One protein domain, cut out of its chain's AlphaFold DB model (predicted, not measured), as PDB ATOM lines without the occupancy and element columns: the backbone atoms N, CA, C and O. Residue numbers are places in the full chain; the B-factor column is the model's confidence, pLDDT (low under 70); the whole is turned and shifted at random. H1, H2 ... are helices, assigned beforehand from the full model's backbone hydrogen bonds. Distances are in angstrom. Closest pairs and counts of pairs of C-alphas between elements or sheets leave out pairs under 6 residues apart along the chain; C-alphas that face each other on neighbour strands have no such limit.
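Overview. This is residues 17 to 67 of the 169 residues of an uncharacterized protein of Desulfobacteraceae bacterium (UniProt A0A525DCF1). Two helices, H2 and H3, fold back on each other as a narrow V with its point at Ser 42, and a shorter helix, H1, lies slanting across the wide end of the V, from H2 near its beginning to the middle of H3. H3 is much the longest, and residues 59 to 67, of which 59 to 66 belong to H3, stand free and stick out as an arm that gives the whole its length. The printed part has 51 residues with three named helices, in the order H1, H2, H3, and no named strand; the class is all helix. The whole is only just compact, close to loose, with a radius of gyration of the C-alphas of 11.4 A, and the C-alphas span 38 by 18 by 14 A.

Arrangement. H1, residues 17 to 27, and H2, residues 29 to 41, touch and form a helical hairpin. Their closest C-alphas, those of Leu 24 and His 32, are 5.2 A apart. The two run opposite ways at a steep tilt of 37 degrees, only just past shallow, and H2 touches H1 with residues 31 to 33 alone. H2 and H3, residues 43 to 66, form a second helical hairpin, running opposite ways at a shallow tilt of 24 degrees. Here residues 35 to 39 of H2 touch residues 45 to 49 of H3, and the closest C-alphas, those of Lys 39 and Phe 46, are 5.2 A apart. H1 touches H3 too, the same way at a steep tilt of 60 degrees. Their closest C-alphas are those of Val 20 and Gly 54, 5.8 A apart, and H3 touches H1 with residues 50 to 57 alone. The helix packing is mostly crossed, but only just: one of the three touching pairs is at a shallow tilt. In H1 every O i to N i+4 pair is within hydrogen-bond range; in H2 8 of 9 are, and in H3 19 of 20.

Along the chain. H1 begins at C-alpha 17, at (254.924, 291.604, 341.803), and measures 15.4 A from first to last C-alpha. H2 begins at C-alpha 29, at (244.630, 280.307, 340.986), and measures 18.9 A. H3 measures 35.3 A and ends at C-alpha 66, at (237.847, 298.229, 324.614).

Size, cuts and confidence. The two C-alphas farthest apart are those of Asp 41 and Thr 66, at 38.3 A. Without the stretch that stands free, the body has 42 residues and spans 24 by 18 by 13 A. Both links, H1 to H2 and H2 to H3, are tight, with 1 residue each. The printed part has no cut. Its mean pLDDT is 92.3, and no printed residue is under 70.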
ATOM      1  N   GLY A  17     255.031 293.055 341.621       88.12
ATOM      2  CA  GLY A  17     254.924 291.604 341.803       88.12
ATOM      3  C   GLY A  17     253.782 291.176 342.731       88.12
ATOM      4  O   GLY A  17     253.119 290.179 342.461       88.12
ATOM      5  N   ASP A  18     253.480 291.957 343.771       92.00
ATOM      6  CA  ASP A  18     252.355 291.668 344.669       92.00
ATOM      7  C   ASP A  18     250.997 291.848 343.970       92.00
ATOM      8  O   ASP A  18     250.099 291.024 344.140       92.00
ATOM      9  N   GLN A  19     250.855 292.871 343.118       93.06
ATOM     10  CA  GLN A  19     249.637 293.078 342.325       93.06
ATOM     11  C   GLN A  19     249.419 291.947 341.314       93.06
ATOM     12  O   GLN A  19     248.285 291.500 341.131       93.06
ATOM     13  N   VAL A  20     250.498 291.459 340.694       93.50
ATOM     14  CA  VAL A  20     250.452 290.292 339.801       93.50
ATOM     15  C   VAL A  20     249.951 289.062 340.561       93.50
ATOM     16  O   VAL A  20     249.021 288.393 340.108       93.50
ATOM     17  N   LEU A  21     250.505 288.788 341.744       94.44
ATOM     18  CA  LEU A  21     250.101 287.645 342.565       94.44
ATOM     19  C   LEU A  21     248.625 287.716 342.984       94.44
ATOM     20  O   LEU A  21     247.906 286.723 342.859       94.44
ATOM     21  N   ASP A  22     248.144 288.877 343.429       96.25
ATOM     22  CA  ASP A  22     246.740 289.057 343.816       96.25
ATOM     23  C   ASP A  22     245.778 288.864 342.635       96.25
ATOM     24  O   ASP A  22     244.708 288.244 342.774       96.25
ATOM     25  N   TRP A  23     246.167 289.346 341.453       95.44
ATOM     26  CA  TRP A  23     245.398 289.150 340.232       95.44
ATOM     27  C   TRP A  23     245.323 287.664 339.863       95.44
ATOM     28  O   TRP A  23     244.222 287.131 339.672       95.44
ATOM     29  N   LEU A  24     246.466 286.965 339.852       94.44
ATOM     30  CA  LEU A  24     246.532 285.533 339.547       94.44
ATOM     31  C   LEU A  24     245.703 284.720 340.538       94.44
ATOM     32  O   LEU A  24     244.877 283.910 340.131       94.44
ATOM     33  N   LYS A  25     245.828 284.989 341.838       95.38
ATOM     34  CA  LYS A  25     245.059 284.298 342.880       95.38
ATOM     35  C   LYS A  25     243.547 284.366 342.644       95.38
ATOM     36  O   LYS A  25     242.823 283.432 342.984       95.38
ATOM     37  N   THR A  26     243.075 285.469 342.073       95.06
ATOM     38  CA  THR A  26     241.652 285.709 341.825       95.06
ATOM     39  C   THR A  26     241.176 285.104 340.504       95.06
ATOM     40  O   THR A  26     240.041 284.630 340.420       95.06
ATOM     41  N   ARG A  27     242.001 285.155 339.453       93.06
ATOM     42  CA  ARG A  27     241.586 284.860 338.069       93.06
ATOM     43  C   ARG A  27     242.126 283.540 337.520       93.06
ATOM     44  O   ARG A  27     241.456 282.923 336.692       93.06
ATOM     45  N   VAL A  28     243.309 283.132 337.971       93.31
ATOM     46  CA  VAL A  28     244.043 281.937 337.533       93.31
ATOM     47  C   VAL A  28     244.777 281.325 338.746       93.31
ATOM     48  O   VAL A  28     245.999 281.433 338.876       93.31
ATOM     49  N   PRO A  29     244.050 280.723 339.707       94.12
ATOM     50  CA  PRO A  29     244.630 280.307 340.986       94.12
ATOM     51  C   PRO A  29     245.694 279.203 340.852       94.12
ATOM     52  O   PRO A  29     246.597 279.118 341.688       94.12
ATOM     53  N   GLN A  30     245.621 278.379 339.802       90.88
ATOM     54  CA  GLN A  30     246.660 277.405 339.460       90.88
ATOM     55  C   GLN A  30     247.992 278.097 339.150       90.88
ATOM     56  O   GLN A  30     248.989 277.779 339.792       90.88
ATOM     57  N   ALA A  31     247.986 279.119 338.284       90.31
ATOM     58  CA  ALA A  31     249.177 279.916 337.976       90.31
ATOM     59  C   ALA A  31     249.795 280.541 339.223       90.31
ATOM     60  O   ALA A  31     251.006 280.497 339.409       90.31
ATOM     61  N   HIS A  32     248.963 281.087 340.114       94.75
ATOM     62  CA  HIS A  32     249.451 281.611 341.387       94.75
ATOM     63  C   HIS A  32     250.168 280.529 342.209       94.75
ATOM     64  O   HIS A  32     251.191 280.801 342.828       94.75
ATOM     65  N   THR A  33     249.628 279.309 342.245       93.56
ATOM     66  CA  THR A  33     250.207 278.208 343.027       93.56
ATOM     67  C   THR A  33     251.570 277.800 342.474       93.56
ATOM     68  O   THR A  33     252.539 277.800 343.228       93.56
ATOM     69  N   GLU A  34     251.668 277.554 341.167       89.88
ATOM     70  CA  GLU A  34     252.934 277.206 340.510       89.88
ATOM     71  C   GLU A  34     253.982 278.308 340.656       89.88
ATOM     72  O   GLU A  34     255.142 278.043 340.956       89.88
ATOM     73  N   LEU A  35     253.569 279.569 340.521       92.81
ATOM     74  CA  LEU A  35     254.479 280.698 340.646       92.81
ATOM     75  C   LEU A  35     255.013 280.844 342.082       92.81
ATOM     76  O   LEU A  35     256.164 281.225 342.288       92.81
ATOM     77  N   MET A  36     254.211 280.490 343.090       94.12
ATOM     78  CA  MET A  36     254.659 280.445 344.485       94.12
ATOM     79  C   MET A  36     255.602 279.273 344.775       94.12
ATOM     80  O   MET A  36     256.478 279.408 345.632       94.12
ATOM     81  N   GLU A  37     255.456 278.148 344.076       93.44
ATOM     82  CA  GLU A  37     256.422 277.045 344.123       93.44
ATOM     83  C   GLU A  37     257.740 277.454 343.457       93.44
ATOM     84  O   GLU A  37     258.800 277.340 344.074       93.44
ATOM     85  N   LEU A  38     257.674 278.073 342.274       93.12
ATOM     86  CA  LEU A  38     258.844 278.594 341.569       93.12
ATOM     87  C   LEU A  38     259.616 279.615 342.412       93.12
ATOM     88  O   LEU A  38     260.838 279.563 342.476       93.12
ATOM     89  N   LYS A  39     258.916 280.490 343.144       93.44
ATOM     90  CA  LYS A  39     259.536 281.446 344.078       93.44
ATOM     91  C   LYS A  39     260.448 280.778 345.109       93.44
ATOM     92  O   LYS A  39     261.420 281.388 345.555       93.44
ATOM     93  N   LYS A  40     260.100 279.566 345.545       93.44
ATOM     94  CA  LYS A  40     260.860 278.808 346.542       93.44
ATOM     95  C   LYS A  40     262.075 278.126 345.919       93.44
ATOM     96  O   LYS A  40     263.131 278.110 346.551       93.44
ATOM     97  N   ASP A  41     261.906 277.568 344.726       94.06
ATOM     98  CA  ASP A  41     262.912 276.716 344.090       94.06
ATOM     99  C   ASP A  41     263.926 277.532 343.262       94.06
ATOM    100  O   ASP A  41     265.127 277.272 343.350       94.06
ATOM    101  N   SER A  42     263.461 278.574 342.561       94.38
ATOM    102  CA  SER A  42     264.248 279.450 341.678       94.38
ATOM    103  C   SER A  42     263.799 280.925 341.776       94.38
ATOM    104  O   SER A  42     263.007 281.399 340.959       94.38
ATOM    105  N   PRO A  43     264.318 281.712 342.738       92.19
ATOM    106  CA  PRO A  43     263.906 283.111 342.930       92.19
ATOM    107  C   PRO A  43     264.190 284.043 341.738       92.19
ATOM    108  O   PRO A  43     263.453 285.009 341.517       92.19
ATOM    109  N   ASP A  44     265.248 283.761 340.975       92.81
ATOM    110  CA  ASP A  44     265.616 284.550 339.796       92.81
ATOM    111  C   ASP A  44     264.609 284.324 338.655       92.81
ATOM    112  O   ASP A  44     264.054 285.288 338.130       92.81
ATOM    113  N   GLU A  45     264.283 283.060 338.355       91.88
ATOM    114  CA  GLU A  45     263.262 282.689 337.357       91.88
ATOM    115  C   GLU A  45     261.875 283.209 337.755       91.88
ATOM    116  O   GLU A  45     261.134 283.713 336.915       91.88
ATOM    117  N   PHE A  46     261.540 283.183 339.049       92.75
ATOM    118  CA  PHE A  46     260.311 283.795 339.556       92.75
ATOM    119  C   PHE A  46     260.218 285.287 339.220       92.75
ATOM    120  O   PHE A  46     259.144 285.773 338.868       92.75
ATOM    121  N   THR A  47     261.325 286.023 339.335       90.19
ATOM    122  CA  THR A  47     261.337 287.470 339.082       90.19
ATOM    123  C   THR A  47     261.100 287.771 337.604       90.19
ATOM    124  O   THR A  47     260.306 288.654 337.282       90.19
ATOM    125  N   GLU A  48     261.743 287.013 336.715       90.50
ATOM    126  CA  GLU A  48     261.512 287.093 335.268       90.50
ATOM    127  C   GLU A  48     260.055 286.750 334.930       90.50
ATOM    128  O   GLU A  48     259.367 287.515 334.253       90.50
ATOM    129  N   GLN A  49     259.532 285.664 335.499       91.12
ATOM    130  CA  GLN A  49     258.185 285.202 335.194       91.12
ATOM    131  C   GLN A  49     257.089 286.140 335.717       91.12
ATOM    132  O   GLN A  49     256.082 286.346 335.044       91.12
ATOM    133  N   ILE A  50     257.286 286.765 336.881       92.56
ATOM    134  CA  ILE A  50     256.392 287.815 337.391       92.56
ATOM    135  C   ILE A  50     256.346 289.012 336.441       92.56
ATOM    136  O   ILE A  50     255.266 289.557 336.217       92.56
ATOM    137  N   HIS A  51     257.491 289.425 335.895       90.12
ATOM    138  CA  HIS A  51     257.552 290.545 334.962       90.12
ATOM    139  C   HIS A  51     256.799 290.227 333.661       90.12
ATOM    140  O   HIS A  51     255.967 291.020 333.217       90.12
ATOM    141  N   ASP A  52     257.026 289.042 333.093       89.81
ATOM    142  CA  ASP A  52     256.352 288.607 331.866       89.81
ATOM    143  C   ASP A  52     254.836 288.487 332.053       89.81
ATOM    144  O   ASP A  52     254.058 288.965 331.221       89.81
ATOM    145  N   ILE A  53     254.399 287.908 333.174       92.00
ATOM    146  CA  ILE A  53     252.978 287.822 333.521       92.00
ATOM    147  C   ILE A  53     252.395 289.220 333.768       92.00
ATOM    148  O   ILE A  53     251.269 289.487 333.351       92.00
ATOM    149  N   GLY A  54     253.142 290.129 334.401       92.88
ATOM    150  CA  GLY A  54     252.723 291.516 334.614       92.88
ATOM    151  C   GLY A  54     252.350 292.212 333.306       92.88
ATOM    152  O   GLY A  54     251.236 292.723 333.181       92.88
ATOM    153  N   GLY A  55     253.214 292.107 332.290       91.44
ATOM    154  CA  GLY A  55     252.928 292.649 330.959       91.44
ATOM    155  C   GLY A  55     251.700 292.013 330.291       91.44
ATOM    156  O   GLY A  55     250.927 292.698 329.620       91.44
ATOM    157  N   GLN A  56     251.462 290.714 330.504       90.19
ATOM    158  CA  GLN A  56     250.252 290.049 330.003       90.19
ATOM    159  C   GLN A  56     248.980 290.541 330.704       90.19
ATOM    160  O   GLN A  56     247.961 290.749 330.044       90.19
ATOM    161  N   ILE A  57     249.020 290.743 332.024       93.38
ATOM    162  CA  ILE A  57     247.874 291.252 332.786       93.38
ATOM    163  C   ILE A  57     247.529 292.669 332.328       93.38
ATOM    164  O   ILE A  57     246.362 292.950 332.069       93.38
ATOM    165  N   GLU A  58     248.521 293.542 332.169       91.75
ATOM    166  CA  GLU A  58     248.313 294.895 331.641       91.75
ATOM    167  C   GLU A  58     247.662 294.876 330.260       91.75
ATOM    168  O   GLU A  58     246.695 295.602 330.011       91.75
ATOM    169  N   TYR A  59     248.131 293.997 329.373       89.25
ATOM    170  CA  TYR A  59     247.494 293.799 328.078       89.25
ATOM    171  C   TYR A  59     246.025 293.373 328.229       89.25
ATOM    172  O   TYR A  59     245.148 293.992 327.624       89.25
ATOM    173  N   ILE A  60     245.726 292.383 329.073       91.50
ATOM    174  CA  ILE A  60     244.353 291.907 329.305       91.50
ATOM    175  C   ILE A  60     243.457 293.009 329.888       91.50
ATOM    176  O   ILE A  60     242.307 293.147 329.461       91.50
ATOM    177  N   GLU A  61     243.947 293.799 330.842       90.94
ATOM    178  CA  GLU A  61     243.174 294.883 331.458       90.94
ATOM    179  C   GLU A  61     242.959 296.054 330.487       90.94
ATOM    180  O   GLU A  61     241.837 296.543 330.367       90.94
ATOM    181  N   SER A  62     243.960 296.430 329.686       90.06
ATOM    182  CA  SER A  62     243.773 297.427 328.617       90.06
ATOM    183  C   SER A  62     242.766 296.950 327.557       90.06
ATOM    184  O   SER A  62     241.908 297.705 327.087       90.06
ATOM    185  N   LEU A  63     242.792 295.654 327.226       89.38
ATOM    186  CA  LEU A  63     241.825 295.042 326.323       89.38
ATOM    187  C   LEU A  63     240.426 295.028 326.935       89.38
ATOM    188  O   LEU A  63     239.445 295.133 326.206       89.38
ATOM    189  N   ARG A  64     240.298 294.936 328.259       92.12
ATOM    190  CA  ARG A  64     239.001 294.942 328.942       92.12
ATOM    191  C   ARG A  64     238.249 296.259 328.755       92.12
ATOM    192  O   ARG A  64     237.021 296.230 328.664       92.12
ATOM    193  N   GLU A  65     238.959 297.378 328.642       91.44
ATOM    194  CA  GLU A  65     238.363 298.698 328.398       91.44
ATOM    195  C   GLU A  65     237.703 298.800 327.018       91.44
ATOM    196  O   GLU A  65     236.671 299.454 326.853       91.44
ATOM    197  N   THR A  66     238.277 298.130 326.018       89.88
ATOM    198  CA  THR A  66     237.847 298.229 324.614       89.88
ATOM    199  C   THR A  66     237.034 297.019 324.148       89.88
ATOM    200  O   THR A  66     236.162 297.138 323.285       89.88
ATOM    201  N   ASN A  67     237.290 295.847 324.725       90.56
ATOM    202  CA  ASN A  67     236.693 294.565 324.386       90.56
ATOM    203  C   ASN A  67     236.662 293.616 325.610       90.56
ATOM    204  O   ASN A  67     237.422 292.642 325.681       90.56
TER     205      ASN A  67